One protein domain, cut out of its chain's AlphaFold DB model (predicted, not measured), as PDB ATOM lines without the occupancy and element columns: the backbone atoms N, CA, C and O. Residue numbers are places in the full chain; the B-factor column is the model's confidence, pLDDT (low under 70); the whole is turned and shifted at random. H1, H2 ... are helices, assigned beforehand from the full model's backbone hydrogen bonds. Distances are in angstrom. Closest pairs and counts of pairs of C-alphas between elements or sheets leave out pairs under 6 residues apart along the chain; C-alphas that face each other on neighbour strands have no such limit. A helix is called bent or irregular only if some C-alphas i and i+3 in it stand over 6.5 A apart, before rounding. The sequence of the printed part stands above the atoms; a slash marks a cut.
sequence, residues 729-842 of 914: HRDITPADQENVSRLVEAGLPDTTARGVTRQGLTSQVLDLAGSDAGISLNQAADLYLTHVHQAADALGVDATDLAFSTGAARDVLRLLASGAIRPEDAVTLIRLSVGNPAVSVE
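What this domain is: This is residues 729 to 842 of the 914 residues of an uncharacterized protein of Kibdelosporangium phytohabitans (UniProt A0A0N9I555). Six helices follow one another from one end of the model to the other, with the longest, H4, in the middle; H4 is kinked but runs nearly straight, its two arms H4a and H4b at 15 degrees. H1 and H2 pack together at one end, H3 packs on H4a in the middle, and H5 and H6 make a helical hairpin at the other end, where H6 packs across H4b and the beginning of H5 meets H3. The printed part has 114 residues with six named helices, H1 to H6 in that order along the chain, and no named strand; the class is all helix, and the helix packing is mostly crossed. The whole is compact, with a radius of gyration of the C-alphas of 13.8 A and spans of 41 by 32 by 23 A.

Where its parts are: H4, the longest helix, takes residues 777 to 795; by its hydrogen bonds it was assigned as one helix, but it is bent, with C-alphas 785 and 788 6.5 A apart. Its arm H4a, residues 777 to 785, is 12.1 A long and begins with C-alpha 777 at (-39.691, 22.355, -46.147). Its arm H4b, residues 788 to 795, is 10.5 A long. Before it come H3, residues 762 to 770 and 12.1 A long, and H2, residues 750 to 758 and 12.0 A long. H1, residues 734 to 745, is 16.5 A long and begins with C-alpha 734 at (-27.968, 39.751, -54.157). After H4 come H5, residues 806 to 818 and 18.2 A long, and H6, residues 823 to 835 and 19.3 A long, which ends with C-alpha 835 at (-63.201, 33.684, -44.809). H6 is irregular, but only just: C-alphas 824 and 827 are 6.8 A apart.

How they stand to each other: H4, taken whole, is the hub and touches three other helices. H4a touches H3 at a steep tilt of 46 degrees, opposite ways; their closest C-alphas, of Ala 769 and Leu 777, are 5.3 A apart. H4a also touches H2 at a steep tilt of 47 degrees, the same way, with the C-alphas of Val 756 and Ala 781 closest at 6.8 A. H2 in turn touches H1 at a steep tilt of 47 degrees, opposite ways, and their closest C-alphas, of Val 740 and Ala 753, are 5.2 A apart. H4b touches H6, which meets it with residues 827 to 831 alone, at a steep tilt of 60 degrees, the same way; the C-alphas of Ala 791 and Val 827 are closest at 5.1 A. The hairpin H5 and H6 has a shallow tilt of 26 degrees, opposite ways, with the C-alphas of Leu 816 and Pro 823 closest at 6.5 A. H5 touches H3 with its residues 806 to 810 alone, and the C-alphas of Leu 768 and Thr 806 are closest at 5.7 A. H4a and H5 are close but not clearly touching, about perpendicular at 75 degrees. Among the pairs that stay apart are H1 and H6, and H2 and H5. Every O i to N i+4 pair is within hydrogen-bond range in H1, H2, H3, H4a, H4b and H5, and 7 of 9 are in H6.

The domain as a whole: The C-alphas of Pro 734 and Ala 820, the two farthest apart, are 41.6 A from each other. The printed part has no cut. The links H1 to H2, H2 to H3 and H5 to H6 are tight, those from H3 to H4 and from H4 to H5 are short, and no link is long. The mean pLDDT of the printed part is 81.9; residues 729 to 736, 796 to 797 and 801 are under 70.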
ATOM      1  N   HIS A 729     -42.617  39.542 -60.697       47.03
ATOM      2  CA  HIS A 729     -41.559  39.711 -61.703       47.03
ATOM      3  C   HIS A 729     -40.455  40.673 -61.238       47.03
ATOM      4  O   HIS A 729     -39.999  41.528 -61.995       47.03
ATOM      5  N   ARG A 730     -40.019  40.549 -59.980       55.72
ATOM      6  CA  ARG A 730     -38.816  41.236 -59.495       55.72
ATOM      7  C   ARG A 730     -37.564  40.405 -59.803       55.72
ATOM      8  O   ARG A 730     -37.545  39.194 -59.566       55.72
ATOM      9  N   ASP A 731     -36.521  41.056 -60.314       54.09
ATOM     10  CA  ASP A 731     -35.197  40.446 -60.469       54.09
ATOM     11  C   ASP A 731     -34.652  39.979 -59.111       54.09
ATOM     12  O   ASP A 731     -34.807  40.670 -58.103       54.09
ATOM     13  N   ILE A 732     -34.008  38.804 -59.087       57.84
ATOM     14  CA  ILE A 732     -33.387  38.254 -57.873       57.84
ATOM     15  C   ILE A 732     -32.210  39.156 -57.500       57.84
ATOM     16  O   ILE A 732     -31.191  39.171 -58.193       57.84
ATOM     17  N   THR A 733     -32.352  39.895 -56.404       65.06
ATOM     18  CA  THR A 733     -31.290  40.747 -55.864       65.06
ATOM     19  C   THR A 733     -30.193  39.903 -55.196       65.06
ATOM     20  O   THR A 733     -30.430  38.746 -54.847       65.06
ATOM     21  N   PRO A 734     -28.985  40.443 -54.956       59.59
ATOM     22  CA  PRO A 734     -27.968  39.751 -54.157       59.59
ATOM     23  C   PRO A 734     -28.450  39.352 -52.747       59.59
ATOM     24  O   PRO A 734     -28.076  38.298 -52.249       59.59
ATOM     25  N   ALA A 735     -29.346  40.130 -52.127       50.88
ATOM     26  CA  ALA A 735     -29.973  39.771 -50.848       50.88
ATOM     27  C   ALA A 735     -30.967  38.600 -50.989       50.88
ATOM     28  O   ALA A 735     -31.071  37.740 -50.115       50.88
ATOM     29  N   ASP A 736     -31.665  38.511 -52.125       65.75
ATOM     30  CA  ASP A 736     -32.488  37.342 -52.445       65.75
ATOM     31  C   ASP A 736     -31.624  36.098 -52.670       65.75
ATOM     32  O   ASP A 736     -32.067  34.997 -52.362       65.75
ATOM     33  N   GLN A 737     -30.382  36.244 -53.150       75.81
ATOM     34  CA  GLN A 737     -29.450  35.117 -53.265       75.81
ATOM     35  C   GLN A 737     -29.084  34.544 -51.895       75.81
ATOM     36  O   GLN A 737     -28.984  33.332 -51.778       75.81
ATOM     37  N   GLU A 738     -28.966  35.369 -50.852       73.25
ATOM     38  CA  GLU A 738     -28.753  34.889 -49.482       73.25
ATOM     39  C   GLU A 738     -29.965  34.097 -48.967       73.25
ATOM     40  O   GLU A 738     -29.815  32.997 -48.442       73.25
ATOM     41  N   ASN A 739     -31.185  34.597 -49.186       74.44
ATOM     42  CA  ASN A 739     -32.410  33.873 -48.827       74.44
ATOM     43  C   ASN A 739     -32.570  32.565 -49.617       74.44
ATOM     44  O   ASN A 739     -32.970  31.545 -49.052       74.44
ATOM     45  N   VAL A 740     -32.219  32.577 -50.905       79.62
ATOM     46  CA  VAL A 740     -32.179  31.378 -51.748       79.62
ATOM     47  C   VAL A 740     -31.151  30.389 -51.205       79.62
ATOM     48  O   VAL A 740     -31.506  29.231 -51.005       79.62
ATOM     49  N   SER A 741     -29.931  30.829 -50.889       79.88
ATOM     50  CA  SER A 741     -28.888  29.982 -50.299       79.88
ATOM     51  C   SER A 741     -29.340  29.372 -48.976       79.88
ATOM     52  O   SER A 741     -29.230  28.165 -48.805       79.88
ATOM     53  N   ARG A 742     -29.958  30.156 -48.085       77.00
ATOM     54  CA  ARG A 742     -30.485  29.663 -46.800       77.00
ATOM     55  C   ARG A 742     -31.557  28.590 -46.975       77.00
ATOM     56  O   ARG A 742     -31.556  27.596 -46.253       77.00
ATOM     57  N   LEU A 743     -32.474  28.771 -47.923       81.50
ATOM     58  CA  LEU A 743     -33.494  27.767 -48.235       81.50
ATOM     59  C   LEU A 743     -32.877  26.510 -48.868       81.50
ATOM     60  O   LEU A 743     -33.309  25.401 -48.558       81.50
ATOM     61  N   VAL A 744     -31.857  26.674 -49.716       86.50
ATOM     62  CA  VAL A 744     -31.117  25.566 -50.340       86.50
ATOM     63  C   VAL A 744     -30.327  24.764 -49.310       86.50
ATOM     64  O   VAL A 744     -30.413  23.537 -49.297       86.50
ATOM     65  N   GLU A 745     -29.627  25.434 -48.398       82.56
ATOM     66  CA  GLU A 745     -28.923  24.820 -47.267       82.56
ATOM     67  C   GLU A 745     -29.886  24.088 -46.326       82.56
ATOM     68  O   GLU A 745     -29.574  23.006 -45.830       82.56
ATOM     69  N   ALA A 746     -31.094  24.627 -46.141       74.81
ATOM     70  CA  ALA A 746     -32.172  23.980 -45.399       74.81
ATOM     71  C   ALA A 746     -32.843  22.812 -46.161       74.81
ATOM     72  O   ALA A 746     -33.761  22.180 -45.633       74.81
ATOM     73  N   GLY A 747     -32.388  22.494 -47.379       80.25
ATOM     74  CA  GLY A 747     -32.799  21.317 -48.150       80.25
ATOM     75  C   GLY A 747     -33.883  21.554 -49.208       80.25
ATOM     76  O   GLY A 747     -34.454  20.581 -49.713       80.25
ATOM     77  N   LEU A 748     -34.194  22.810 -49.557       86.44
ATOM     78  CA  LEU A 748     -35.130  23.153 -50.633       86.44
ATOM     79  C   LEU A 748     -34.407  23.206 -51.999       86.44
ATOM     80  O   LEU A 748     -33.339  23.804 -52.094       86.44
ATOM     81  N   PRO A 749     -34.953  22.647 -53.094       88.88
ATOM     82  CA  PRO A 749     -34.349  22.791 -54.422       88.88
ATOM     83  C   PRO A 749     -34.196  24.264 -54.840       88.88
ATOM     84  O   PRO A 749     -35.125  25.046 -54.647       88.88
ATOM     85  N   ASP A 750     -33.073  24.635 -55.471       79.81
ATOM     86  CA  ASP A 750     -32.754  26.026 -55.868       79.81
ATOM     87  C   ASP A 750     -33.881  26.697 -56.670       79.81
ATOM     88  O   ASP A 750     -34.263  27.833 -56.392       79.81
ATOM     89  N   THR A 751     -34.490  25.978 -57.611       78.56
ATOM     90  CA  THR A 751     -35.610  26.492 -58.410       78.56
ATOM     91  C   THR A 751     -36.823  26.850 -57.551       78.56
ATOM     92  O   THR A 751     -37.428  27.907 -57.745       78.56
ATOM     93  N   THR A 752     -37.149  26.006 -56.572       80.81
ATOM     94  CA  THR A 752     -38.240  26.228 -55.618       80.81
ATOM     95  C   THR A 752     -37.887  27.340 -54.635       80.81
ATOM     96  O   THR A 752     -38.714  28.214 -54.394       80.81
ATOM     97  N   ALA A 753     -36.649  27.385 -54.136       82.62
ATOM     98  CA  ALA A 753     -36.154  28.446 -53.259       82.62
ATOM     99  C   ALA A 753     -36.223  29.829 -53.922       82.62
ATOM    100  O   ALA A 753     -36.666  30.798 -53.302       82.62
ATOM    101  N   ARG A 754     -35.875  29.918 -55.211       79.56
ATOM    102  CA  ARG A 754     -36.061  31.135 -56.017       79.56
ATOM    103  C   ARG A 754     -37.530  31.499 -56.175       79.56
ATOM    104  O   ARG A 754     -37.862  32.676 -56.105       79.56
ATOM    105  N   GLY A 755     -38.402  30.513 -56.386       74.62
ATOM    106  CA  GLY A 755     -39.850  30.714 -56.457       74.62
ATOM    107  C   GLY A 755     -40.418  31.299 -55.163       74.62
ATOM    108  O   GLY A 755     -41.069  32.338 -55.204       74.62
ATOM    109  N   VAL A 756     -40.097  30.686 -54.020       81.44
ATOM    110  CA  VAL A 756     -40.494  31.154 -52.680       81.44
ATOM    111  C   VAL A 756     -39.981  32.571 -52.420       81.44
ATOM    112  O   VAL A 756     -40.745  33.438 -52.000       81.44
ATOM    113  N   THR A 757     -38.705  32.824 -52.720       80.75
ATOM    114  CA  THR A 757     -38.064  34.118 -52.447       80.75
ATOM    115  C   THR A 757     -38.638  35.237 -53.320       80.75
ATOM    116  O   THR A 757     -38.947  36.307 -52.804       80.75
ATOM    117  N   ARG A 758     -38.873  34.994 -54.619       75.62
ATOM    118  CA  ARG A 758     -39.482  35.987 -55.531       75.62
ATOM    119  C   ARG A 758     -40.881  36.418 -55.108       75.62
ATOM    120  O   ARG A 758     -41.267  37.547 -55.380       75.62
ATOM    121  N   GLN A 759     -41.620  35.512 -54.478       72.81
ATOM    122  CA  GLN A 759     -42.974  35.760 -53.990       72.81
ATOM    123  C   GLN A 759     -42.982  36.290 -52.546       72.81
ATOM    124  O   GLN A 759     -44.046  36.453 -51.972       72.81
ATOM    125  N   GLY A 760     -41.819  36.523 -51.920       75.62
ATOM    126  CA  GLY A 760     -41.742  37.014 -50.540       75.62
ATOM    127  C   GLY A 760     -42.219  36.014 -49.476       75.62
ATOM    128  O   GLY A 760     -42.514  36.415 -48.354       75.62
ATOM    129  N   LEU A 761     -42.279  34.718 -49.803       82.00
ATOM    130  CA  LEU A 761     -42.887  33.672 -48.965       82.00
ATOM    131  C   LEU A 761     -41.888  32.961 -48.030       82.00
ATOM    132  O   LEU A 761     -42.234  31.971 -47.383       82.00
ATOM    133  N   THR A 762     -40.636  33.426 -47.957       81.50
ATOM    134  CA  THR A 762     -39.542  32.748 -47.232       81.50
ATOM    135  C   THR A 762     -39.865  32.520 -45.757       81.50
ATOM    136  O   THR A 762     -39.683  31.411 -45.256       81.50
ATOM    137  N   SER A 763     -40.375  33.540 -45.062       78.12
ATOM    138  CA  SER A 763     -40.681  33.433 -43.629       78.12
ATOM    139  C   SER A 763     -41.850  32.482 -43.378       78.12
ATOM    140  O   SER A 763     -41.770  31.644 -42.493       78.12
ATOM    141  N   GLN A 764     -42.896  32.547 -44.200       83.94
ATOM    142  CA  GLN A 764     -44.094  31.714 -44.087       83.94
ATOM    143  C   GLN A 764     -43.771  30.229 -44.305       83.94
ATOM    144  O   GLN A 764     -44.258  29.368 -43.570       83.94
ATOM    145  N   VAL A 765     -42.911  29.926 -45.283       85.38
ATOM    146  CA  VAL A 765     -42.450  28.559 -45.566       85.38
ATOM    147  C   VAL A 765     -41.588  28.015 -44.422       85.38
ATOM    148  O   VAL A 765     -41.797  26.876 -43.996       85.38
ATOM    149  N   LEU A 766     -40.659  28.820 -43.894       81.31
ATOM    150  CA  LEU A 766     -39.811  28.434 -42.762       81.31
ATOM    151  C   LEU A 766     -40.617  28.266 -41.468       81.31
ATOM    152  O   LEU A 766     -40.432  27.275 -40.765       81.31
ATOM    153  N   ASP A 767     -41.537  29.186 -41.179       81.25
ATOM    154  CA  ASP A 767     -42.393  29.140 -39.995       81.25
ATOM    155  C   ASP A 767     -43.292  27.900 -40.020       81.25
ATOM    156  O   ASP A 767     -43.414  27.212 -39.009       81.25
ATOM    157  N   LEU A 768     -43.887  27.558 -41.171       88.06
ATOM    158  CA  LEU A 768     -44.724  26.363 -41.305       88.06
ATOM    159  C   LEU A 768     -43.924  25.071 -41.107       88.06
ATOM    160  O   LEU A 768     -44.356  24.215 -40.329       88.06
ATOM    161  N   ALA A 769     -42.757  24.957 -41.749       84.50
ATOM    162  CA  ALA A 769     -41.857  23.814 -41.586       84.50
ATOM    163  C   ALA A 769     -41.314  23.698 -40.149       84.50
ATOM    164  O   ALA A 769     -41.181  22.600 -39.621       84.50
ATOM    165  N   GLY A 770     -41.056  24.825 -39.479       79.56
ATOM    166  CA  GLY A 770     -40.638  24.859 -38.075       79.56
ATOM    167  C   GLY A 770     -41.767  24.583 -37.078       79.56
ATOM    168  O   GLY A 770     -41.504  24.337 -35.901       79.56
ATOM    169  N   SER A 771     -43.026  24.618 -37.521       78.50
ATOM    170  CA  SER A 771     -44.184  24.511 -36.632       78.50
ATOM    171  C   SER A 771     -44.595  23.077 -36.282       78.50
ATOM    172  O   SER A 771     -45.358  22.879 -35.335       78.50
ATOM    173  N   ASP A 772     -44.116  22.089 -37.041       80.12
ATOM    174  CA  ASP A 772     -44.371  20.666 -36.827       80.12
ATOM    175  C   ASP A 772     -43.213  19.844 -37.413       80.12
ATOM    176  O   ASP A 772     -42.916  19.947 -38.601       80.12
ATOM    177  N   ALA A 773     -42.590  18.984 -36.599       77.38
ATOM    178  CA  ALA A 773     -41.488  18.121 -37.033       77.38
ATOM    179  C   ALA A 773     -41.876  17.141 -38.163       77.38
ATOM    180  O   ALA A 773     -40.998  16.580 -38.817       77.38
ATOM    181  N   GLY A 774     -43.177  16.918 -38.394       80.25
ATOM    182  CA  GLY A 774     -43.706  16.104 -39.486       80.25
ATOM    183  C   GLY A 774     -43.891  16.830 -40.826       80.25
ATOM    184  O   GLY A 774     -44.238  16.167 -41.803       80.25
ATOM    185  N   ILE A 775     -43.684  18.152 -40.904       88.12
ATOM    186  CA  ILE A 775     -43.819  18.933 -42.147       88.12
ATOM    187  C   ILE A 775     -42.436  19.234 -42.721       88.12
ATOM    188  O   ILE A 775     -41.635  19.951 -42.128       88.12
ATOM    189  N   SER A 776     -42.162  18.724 -43.922       88.94
ATOM    190  CA  SER A 776     -40.928  19.060 -44.636       88.94
ATOM    191  C   SER A 776     -40.996  20.444 -45.286       88.94
ATOM    192  O   SER A 776     -42.059  20.911 -45.704       88.94
ATOM    193  N   LEU A 777     -39.828  21.062 -45.472       87.06
ATOM    194  CA  LEU A 777     -39.691  22.355 -46.147       87.06
ATOM    195  C   LEU A 777     -40.266  22.341 -47.577       87.06
ATOM    196  O   LEU A 777     -40.864  23.319 -48.017       87.06
ATOM    197  N   ASN A 778     -40.163  21.205 -48.277       89.94
ATOM    198  CA  ASN A 778     -40.760  21.011 -49.601       89.94
ATOM    199  C   ASN A 778     -42.296  21.039 -49.565       89.94
ATOM    200  O   ASN A 778     -42.908  21.653 -50.431       89.94
ATOM    201  N   GLN A 779     -42.920  20.403 -48.568       90.19
ATOM    202  CA  GLN A 779     -44.382  20.405 -48.420       90.19
ATOM    203  C   GLN A 779     -44.909  21.796 -48.066       90.19
ATOM    204  O   GLN A 779     -45.941  22.211 -48.587       90.19
ATOM    205  N   ALA A 780     -44.186  22.526 -47.213       89.75
ATOM    206  CA  ALA A 780     -44.516  23.909 -46.894       89.75
ATOM    207  C   ALA A 780     -44.411  24.807 -48.139       89.75
ATOM    208  O   ALA A 780     -45.344  25.548 -48.441       89.75
ATOM    209  N   ALA A 781     -43.316  24.701 -48.897       90.06
ATOM    210  CA  ALA A 781     -43.127  25.471 -50.124       90.06
ATOM    211  C   ALA A 781     -44.191  25.155 -51.190       90.06
ATOM    212  O   ALA A 781     -44.733  26.079 -51.789       90.06
ATOM    213  N   ASP A 782     -44.520  23.878 -51.404       91.38
ATOM    214  CA  ASP A 782     -45.530  23.455 -52.383       91.38
ATOM    215  C   ASP A 782     -46.937  23.951 -52.020       91.38
ATOM    216  O   ASP A 782     -47.641  24.491 -52.873       91.38
ATOM    217  N   LEU A 783     -47.325  23.870 -50.741       93.12
ATOM    218  CA  LEU A 783     -48.598  24.428 -50.280       93.12
ATOM    219  C   LEU A 783     -48.705  25.916 -50.629       93.12
ATOM    220  O   LEU A 783     -49.723  26.349 -51.175       93.12
ATOM    221  N   TYR A 784     -47.659  26.684 -50.315       91.56
ATOM    222  CA  TYR A 784     -47.662  28.132 -50.489       91.56
ATOM    223  C   TYR A 784     -47.596  28.555 -51.961       91.56
ATOM    224  O   TYR A 784     -48.357  29.424 -52.384       91.56
ATOM    225  N   LEU A 785     -46.736  27.917 -52.756       86.50
ATOM    226  CA  LEU A 785     -46.565  28.237 -54.175       86.50
ATOM    227  C   LEU A 785     -47.721  27.746 -55.054       86.50
ATOM    228  O   LEU A 785     -47.966  28.333 -56.105       86.50
ATOM    229  N   THR A 786     -48.427  26.693 -54.638       87.94
ATOM    230  CA  THR A 786     -49.505  26.093 -55.430       87.94
ATOM    231  C   THR A 786     -50.875  26.500 -54.893       87.94
ATOM    232  O   THR A 786     -51.598  27.264 -55.528       87.94
ATOM    233  N   HIS A 787     -51.259  26.001 -53.718       92.31
ATOM    234  CA  HIS A 787     -52.643  26.088 -53.251       92.31
ATOM    235  C   HIS A 787     -52.977  27.430 -52.598       92.31
ATOM    236  O   HIS A 787     -54.057  27.970 -52.837       92.31
ATOM    237  N   VAL A 788     -52.058  27.990 -51.806       89.00
ATOM    238  CA  VAL A 788     -52.240  29.314 -51.192       89.00
ATOM    239  C   VAL A 788     -52.209  30.394 -52.263       89.00
ATOM    240  O   VAL A 788     -53.079  31.258 -52.259       89.00
ATOM    241  N   HIS A 789     -51.280  30.310 -53.219       84.62
ATOM    242  CA  HIS A 789     -51.218  31.248 -54.338       84.62
ATOM    243  C   HIS A 789     -52.505  31.229 -55.176       84.62
ATOM    244  O   HIS A 789     -53.119  32.268 -55.380       84.62
ATOM    245  N   GLN A 790     -53.003  30.046 -55.554       82.56
ATOM    246  CA  GLN A 790     -54.278  29.923 -56.276       82.56
ATOM    247  C   GLN A 790     -55.481  30.430 -55.466       82.56
ATOM    248  O   GLN A 790     -56.423  30.988 -56.031       82.56
ATOM    249  N   ALA A 791     -55.476  30.228 -54.147       84.69
ATOM    250  CA  ALA A 791     -56.512  30.767 -53.273       84.69
ATOM    251  C   ALA A 791     -56.449  32.299 -53.202       84.69
ATOM    252  O   ALA A 791     -57.498  32.941 -53.232       84.69
ATOM    253  N   ALA A 792     -55.245  32.869 -53.150       81.56
ATOM    254  CA  ALA A 792     -55.004  34.306 -53.158       81.56
ATOM    255  C   ALA A 792     -55.439  34.943 -54.490       81.56
ATOM    256  O   ALA A 792     -56.224  35.893 -54.480       81.56
ATOM    257  N   ASP A 793     -55.075  34.334 -55.622       77.38
ATOM    258  CA  ASP A 793     -55.516  34.741 -56.963       77.38
ATOM    259  C   ASP A 793     -57.043  34.742 -57.086       77.38
ATOM    260  O   ASP A 793     -57.647  35.715 -57.541       77.38
ATOM    261  N   ALA A 794     -57.700  33.673 -56.623       73.88
ATOM    262  CA  ALA A 794     -59.159  33.559 -56.640       73.88
ATOM    263  C   ALA A 794     -59.865  34.600 -55.748       73.88
ATOM    264  O   ALA A 794     -61.067  34.828 -55.902       73.88
ATOM    265  N   LEU A 795     -59.138  35.206 -54.807       74.12
ATOM    266  CA  LEU A 795     -59.612  36.263 -53.916       74.12
ATOM    267  C   LEU A 795     -59.123  37.663 -54.337       74.12
ATOM    268  O   LEU A 795     -59.538  38.650 -53.734       74.12
ATOM    269  N   GLY A 796     -58.287  37.770 -55.376       69.31
ATOM    270  CA  GLY A 796     -57.725  39.037 -55.848       69.31
ATOM    271  C   GLY A 796     -56.752  39.693 -54.858       69.31
ATOM    272  O   GLY A 796     -56.696  40.925 -54.784       69.31
ATOM    273  N   VAL A 797     -56.026  38.893 -54.072       66.62
ATOM    274  CA  VAL A 797     -55.046  39.340 -53.065       66.62
ATOM    275  C   VAL A 797     -53.684  38.677 -53.293       66.62
ATOM    276  O   VAL A 797     -53.606  37.669 -53.987       66.62
ATOM    277  N   ASP A 798     -52.615  39.236 -52.720       73.12
ATOM    278  CA  ASP A 798     -51.290  38.607 -52.759       73.12
ATOM    279  C   ASP A 798     -51.235  37.401 -51.805       73.12
ATOM    280  O   ASP A 798     -51.889  37.390 -50.758       73.12
ATOM    281  N   ALA A 799     -50.437  36.388 -52.144       73.81
ATOM    282  CA  ALA A 799     -50.228  35.223 -51.295       73.81
ATOM    283  C   ALA A 799     -49.558  35.577 -49.955       73.81
ATOM    284  O   ALA A 799     -49.845  34.916 -48.956       73.81
ATOM    285  N   THR A 800     -48.711  36.615 -49.897       71.06
ATOM    286  CA  THR A 800     -48.124  37.100 -48.630       71.06
ATOM    287  C   THR A 800     -49.138  37.804 -47.741       71.06
ATOM    288  O   THR A 800     -48.963  37.830 -46.525       71.06
ATOM    289  N   ASP A 801     -50.181  38.368 -48.352       64.75
ATOM    290  CA  ASP A 801     -51.203  39.181 -47.690       64.75
ATOM    291  C   ASP A 801     -52.466  38.369 -47.359       64.75
ATOM    292  O   ASP A 801     -53.421  38.885 -46.773       64.75
ATOM    293  N   LEU A 802     -52.494  37.088 -47.734       77.06
ATOM    294  CA  LEU A 802     -53.586  36.194 -47.395       77.06
ATOM    295  C   LEU A 802     -53.573  35.944 -45.882       77.06
ATOM    296  O   LEU A 802     -52.587  35.442 -45.343       77.06
ATOM    297  N   ALA A 803     -54.683  36.245 -45.199       71.19
ATOM    298  CA  ALA A 803     -54.874  36.024 -43.761       71.19
ATOM    299  C   ALA A 803     -55.017  34.525 -43.409       71.19
ATOM    300  O   ALA A 803     -55.986  34.082 -42.794       71.19
ATOM    301  N   PHE A 804     -54.053  33.721 -43.849       86.81
ATOM    302  CA  PHE A 804     -54.001  32.279 -43.704       86.81
ATOM    303  C   PHE A 804     -52.942  31.921 -42.660       86.81
ATOM    304  O   PHE A 804     -51.740  31.968 -42.918       86.81
ATOM    305  N   SER A 805     -53.399  31.619 -41.443       84.50
ATOM    306  CA  SER A 805     -52.514  31.383 -40.302       84.50
ATOM    307  C   SER A 805     -51.661  30.123 -40.480       84.50
ATOM    308  O   SER A 805     -52.085  29.147 -41.098       84.50
ATOM    309  N   THR A 806     -50.478  30.088 -39.855       86.38
ATOM    310  CA  THR A 806     -49.612  28.894 -39.846       86.38
ATOM    311  C   THR A 806     -50.322  27.666 -39.259       86.38
ATOM    312  O   THR A 806     -50.065  26.545 -39.688       86.38
ATOM    313  N   GLY A 807     -51.241  27.866 -38.302       86.88
ATOM    314  CA  GLY A 807     -52.086  26.800 -37.753       86.88
ATOM    315  C   GLY A 807     -53.038  26.222 -38.801       86.88
ATOM    316  O   GLY A 807     -53.021  25.019 -39.036       86.88
ATOM    317  N   ALA A 808     -53.777  27.079 -39.512       88.19
ATOM    318  CA  ALA A 808     -54.664  26.639 -40.587       88.19
ATOM    319  C   ALA A 808     -53.888  25.986 -41.746       88.19
ATOM    320  O   ALA A 808     -54.314  24.962 -42.274       88.19
ATOM    321  N   ALA A 809     -52.715  26.519 -42.102       91.81
ATOM    322  CA  ALA A 809     -51.826  25.929 -43.102       91.81
ATOM    323  C   ALA A 809     -51.357  24.520 -42.711       91.81
ATOM    324  O   ALA A 809     -51.359  23.610 -43.543       91.81
ATOM    325  N   ARG A 810     -51.015  24.319 -41.431       93.81
ATOM    326  CA  ARG A 810     -50.668  23.009 -40.871       93.81
ATOM    327  C   ARG A 810     -51.841  22.033 -40.958       93.81
ATOM    328  O   ARG A 810     -51.643  20.898 -41.384       93.81
ATOM    329  N   ASP A 811     -53.041  22.461 -40.585       92.25
ATOM    330  CA  ASP A 811     -54.223  21.595 -40.564       92.25
ATOM    331  C   ASP A 811     -54.681  21.226 -41.987       92.25
ATOM    332  O   ASP A 811     -54.929  20.052 -42.270       92.25
ATOM    333  N   VAL A 812     -54.641  22.171 -42.937       93.81
ATOM    334  CA  VAL A 812     -54.855  21.884 -44.369       93.81
ATOM    335  C   VAL A 812     -53.831  20.866 -44.884       93.81
ATOM    336  O   VAL A 812     -54.210  19.895 -45.543       93.81
ATOM    337  N   LEU A 813     -52.543  21.027 -44.555       93.38
ATOM    338  CA  LEU A 813     -51.511  20.058 -44.937       93.38
ATOM    339  C   LEU A 813     -51.742  18.675 -44.329       93.38
ATOM    340  O   LEU A 813     -51.527  17.674 -45.009       93.38
ATOM    341  N   ARG A 814     -52.195  18.587 -43.074       90.19
ATOM    342  CA  ARG A 814     -52.515  17.307 -42.420       90.19
ATOM    343  C   ARG A 814     -53.701  16.613 -43.082       90.19
ATOM    344  O   ARG A 814     -53.661  15.397 -43.297       90.19
ATOM    345  N   LEU A 815     -54.732  17.366 -43.457       91.06
ATOM    346  CA  LEU A 815     -55.870  16.830 -44.202       91.06
ATOM    347  C   LEU A 815     -55.458  16.345 -45.598       91.06
ATOM    348  O   LEU A 815     -55.879  15.266 -46.016       91.06
ATOM    349  N   LEU A 816     -54.574  17.073 -46.287       89.69
ATOM    350  CA  LEU A 816     -54.004  16.637 -47.566       89.69
ATOM    351  C   LEU A 816     -53.140  15.380 -47.417       89.69
ATOM    352  O   LEU A 816     -53.308  14.419 -48.167       89.69
ATOM    353  N   ALA A 817     -52.251  15.350 -46.425       85.88
ATOM    354  CA  ALA A 817     -51.338  14.235 -46.190       85.88
ATOM    355  C   ALA A 817     -52.079  12.945 -45.800       85.88
ATOM    356  O   ALA A 817     -51.735  11.858 -46.264       85.88
ATOM    357  N   SER A 818     -53.137  13.054 -44.992       82.75
ATOM    358  CA  SER A 818     -54.009  11.923 -44.640       82.75
ATOM    359  C   SER A 818     -54.951  11.506 -45.780       82.75
ATOM    360  O   SER A 818     -55.534  10.418 -45.747       82.75
ATOM    361  N   GLY A 819     -55.081  12.334 -46.821       82.00
ATOM    362  CA  GLY A 819     -56.040  12.160 -47.911       82.00
ATOM    363  C   GLY A 819     -57.484  12.449 -47.500       82.00
ATOM    364  O   GLY A 819     -58.394  12.119 -48.260       82.00
ATOM    365  N   ALA A 820     -57.699  13.018 -46.308       85.31
ATOM    366  CA  ALA A 820     -59.008  13.394 -45.778       85.31
ATOM    367  C   ALA A 820     -59.694  14.474 -46.624       85.31
ATOM    368  O   ALA A 820     -60.911  14.582 -46.583       85.31
ATOM    369  N   ILE A 821     -58.934  15.223 -47.425       90.31
ATOM    370  CA  ILE A 821     -59.442  16.076 -48.505       90.31
ATOM    371  C   ILE A 821     -58.660  15.792 -49.791       90.31
ATOM    372  O   ILE A 821     -57.534  15.285 -49.748       90.31
ATOM    373  N   ARG A 822     -59.242  16.123 -50.946       85.00
ATOM    374  CA  ARG A 822     -58.550  15.993 -52.235       85.00
ATOM    375  C   ARG A 822     -57.678  17.229 -52.504       85.00
ATOM    376  O   ARG A 822     -58.062  18.325 -52.095       85.00
ATOM    377  N   PRO A 823     -56.552  17.101 -53.228       84.81
ATOM    378  CA  PRO A 823     -55.717  18.249 -53.593       84.81
ATOM    379  C   PRO A 823     -56.478  19.364 -54.321       84.81
ATOM    380  O   PRO A 823     -56.242  20.540 -54.065       84.81
ATOM    381  N   GLU A 824     -57.430  19.014 -55.189       84.56
ATOM    382  CA  GLU A 824     -58.277  19.985 -55.893       84.56
ATOM    383  C   GLU A 824     -59.201  20.797 -54.967       84.56
ATOM    384  O   GLU A 824     -59.562  21.925 -55.302       84.56
ATOM    385  N   ASP A 825     -59.546  20.266 -53.791       90.62
ATOM    386  CA  ASP A 825     -60.414  20.942 -52.824       90.62
ATOM    387  C   ASP A 825     -59.628  21.859 -51.875       90.62
ATOM    388  O   ASP A 825     -60.226  22.689 -51.188       90.62
ATOM    389  N   ALA A 826     -58.291  21.754 -51.857       92.06
ATOM    390  CA  ALA A 826     -57.424  22.530 -50.972       92.06
ATOM    391  C   ALA A 826     -57.628  24.036 -51.149       92.06
ATOM    392  O   ALA A 826     -57.745  24.760 -50.168       92.06
ATOM    393  N   VAL A 827     -57.739  24.509 -52.395       92.62
ATOM    394  CA  VAL A 827     -57.957  25.931 -52.703       92.62
ATOM    395  C   VAL A 827     -59.286  26.419 -52.124       92.62
ATOM    396  O   VAL A 827     -59.338  27.469 -51.485       92.62
ATOM    397  N   THR A 828     -60.365  25.649 -52.295       93.00
ATOM    398  CA  THR A 828     -61.677  25.985 -51.723       93.00
ATOM    399  C   THR A 828     -61.622  25.977 -50.198       93.00
ATOM    400  O   THR A 828     -62.127  26.908 -49.576       93.00
ATOM    401  N   LEU A 829     -60.966  24.985 -49.589       95.00
ATOM    402  CA  LEU A 829     -60.830  24.908 -48.135       95.00
ATOM    403  C   LEU A 829     -59.999  26.061 -47.565       95.00
ATOM    404  O   LEU A 829     -60.383  26.639 -46.552       95.00
ATOM    405  N   ILE A 830     -58.900  26.439 -48.223       94.31
ATOM    406  CA  ILE A 830     -58.087  27.602 -47.844       94.31
ATOM    407  C   ILE A 830     -58.946  28.866 -47.905       94.31
ATOM    408  O   ILE A 830     -58.965  29.629 -46.945       94.31
ATOM    409  N   ARG A 831     -59.736  29.064 -48.969       93.44
ATOM    410  CA  ARG A 831     -60.651  30.215 -49.081       93.44
ATOM    411  C   ARG A 831     -61.710  30.234 -47.978       93.44
ATOM    412  O   ARG A 831     -61.966  31.292 -47.411       93.44
ATOM    413  N   LEU A 832     -62.305  29.083 -47.659       91.56
ATOM    414  CA  LEU A 832     -63.258  28.962 -46.550       91.56
ATOM    415  C   LEU A 832     -62.593  29.275 -45.206       91.56
ATOM    416  O   LEU A 832     -63.189  29.980 -44.396       91.56
ATOM    417  N   SER A 833     -61.362  28.801 -45.006       90.94
ATOM    418  CA  SER A 833     -60.569  29.019 -43.788       90.94
ATOM    419  C   SER A 833     -60.179  30.486 -43.621       90.94
ATOM    420  O   SER A 833     -60.291  31.029 -42.528       90.94
ATOM    421  N   VAL A 834     -59.796  31.154 -44.710       87.31
ATOM    422  CA  VAL A 834     -59.506  32.596 -44.730       87.31
ATOM    423  C   VAL A 834     -60.773  33.416 -44.472       87.31
ATOM    424  O   VAL A 834     -60.727  34.400 -43.743       87.31
ATOM    425  N   GLY A 835     -61.919  33.009 -45.030       81.75
ATOM    426  CA  GLY A 835     -63.201  33.684 -44.809       81.75
ATOM    427  C   GLY A 835     -63.809  33.455 -43.419       81.75
ATOM    428  O   GLY A 835     -64.645  34.246 -42.991       81.75
ATOM    429  N   ASN A 836     -63.401  32.394 -42.714       85.31
ATOM    430  CA  ASN A 836     -63.953  31.988 -41.419       85.31
ATOM    431  C   ASN A 836     -62.836  31.592 -40.431       85.31
ATOM    432  O   ASN A 836     -62.804  30.453 -39.964       85.31
ATOM    433  N   PRO A 837     -61.927  32.515 -40.064       79.12
ATOM    434  CA  PRO A 837     -60.714  32.188 -39.307       79.12
ATOM    435  C   PRO A 837     -60.978  31.675 -37.880       79.12
ATOM    436  O   PRO A 837     -60.086  31.106 -37.256       79.12
ATOM    437  N   ALA A 838     -62.189  31.877 -37.350       76.25
ATOM    438  CA  ALA A 838     -62.606  31.395 -36.032       76.25
ATOM    439  C   ALA A 838     -63.110  29.937 -36.034       76.25
ATOM    440  O   ALA A 838     -63.340  29.372 -34.964       76.25
ATOM    441  N   VAL A 839     -63.311  29.334 -37.210       85.06
ATOM    442  CA  VAL A 839     -63.817  27.963 -37.366       85.06
ATOM    443  C   VAL A 839     -62.650  27.044 -37.720       85.06
ATOM    444  O   VAL A 839     -61.786  27.413 -38.513       85.06
ATOM    445  N   SER A 840     -62.597  25.845 -37.131       90.38
ATOM    446  CA  SER A 840     -61.508  24.909 -37.432       90.38
ATOM    447  C   SER A 840     -61.560  24.441 -38.887       90.38
ATOM    448  O   SER A 840     -62.639  24.267 -39.463       90.38
ATOM    449  N   VAL A 841     -60.386  24.186 -39.466       93.44
ATOM    450  CA  VAL A 841     -60.246  23.742 -40.859       93.44
ATOM    451  C   VAL A 841     -61.021  22.440 -41.099       93.44
ATOM    452  O   VAL A 841     -61.686  22.294 -42.121       93.44
ATOM    453  N   GLU A 842     -61.016  21.510 -40.143       89.88
ATOM    454  CA  GLU A 842     -61.765  20.252 -40.224       89.88
ATOM    455  C   GLU A 842     -63.279  20.471 -40.253       89.88
ATOM    456  O   GLU A 842     -63.988  19.795 -41.001       89.88
TER     457      GLU A 842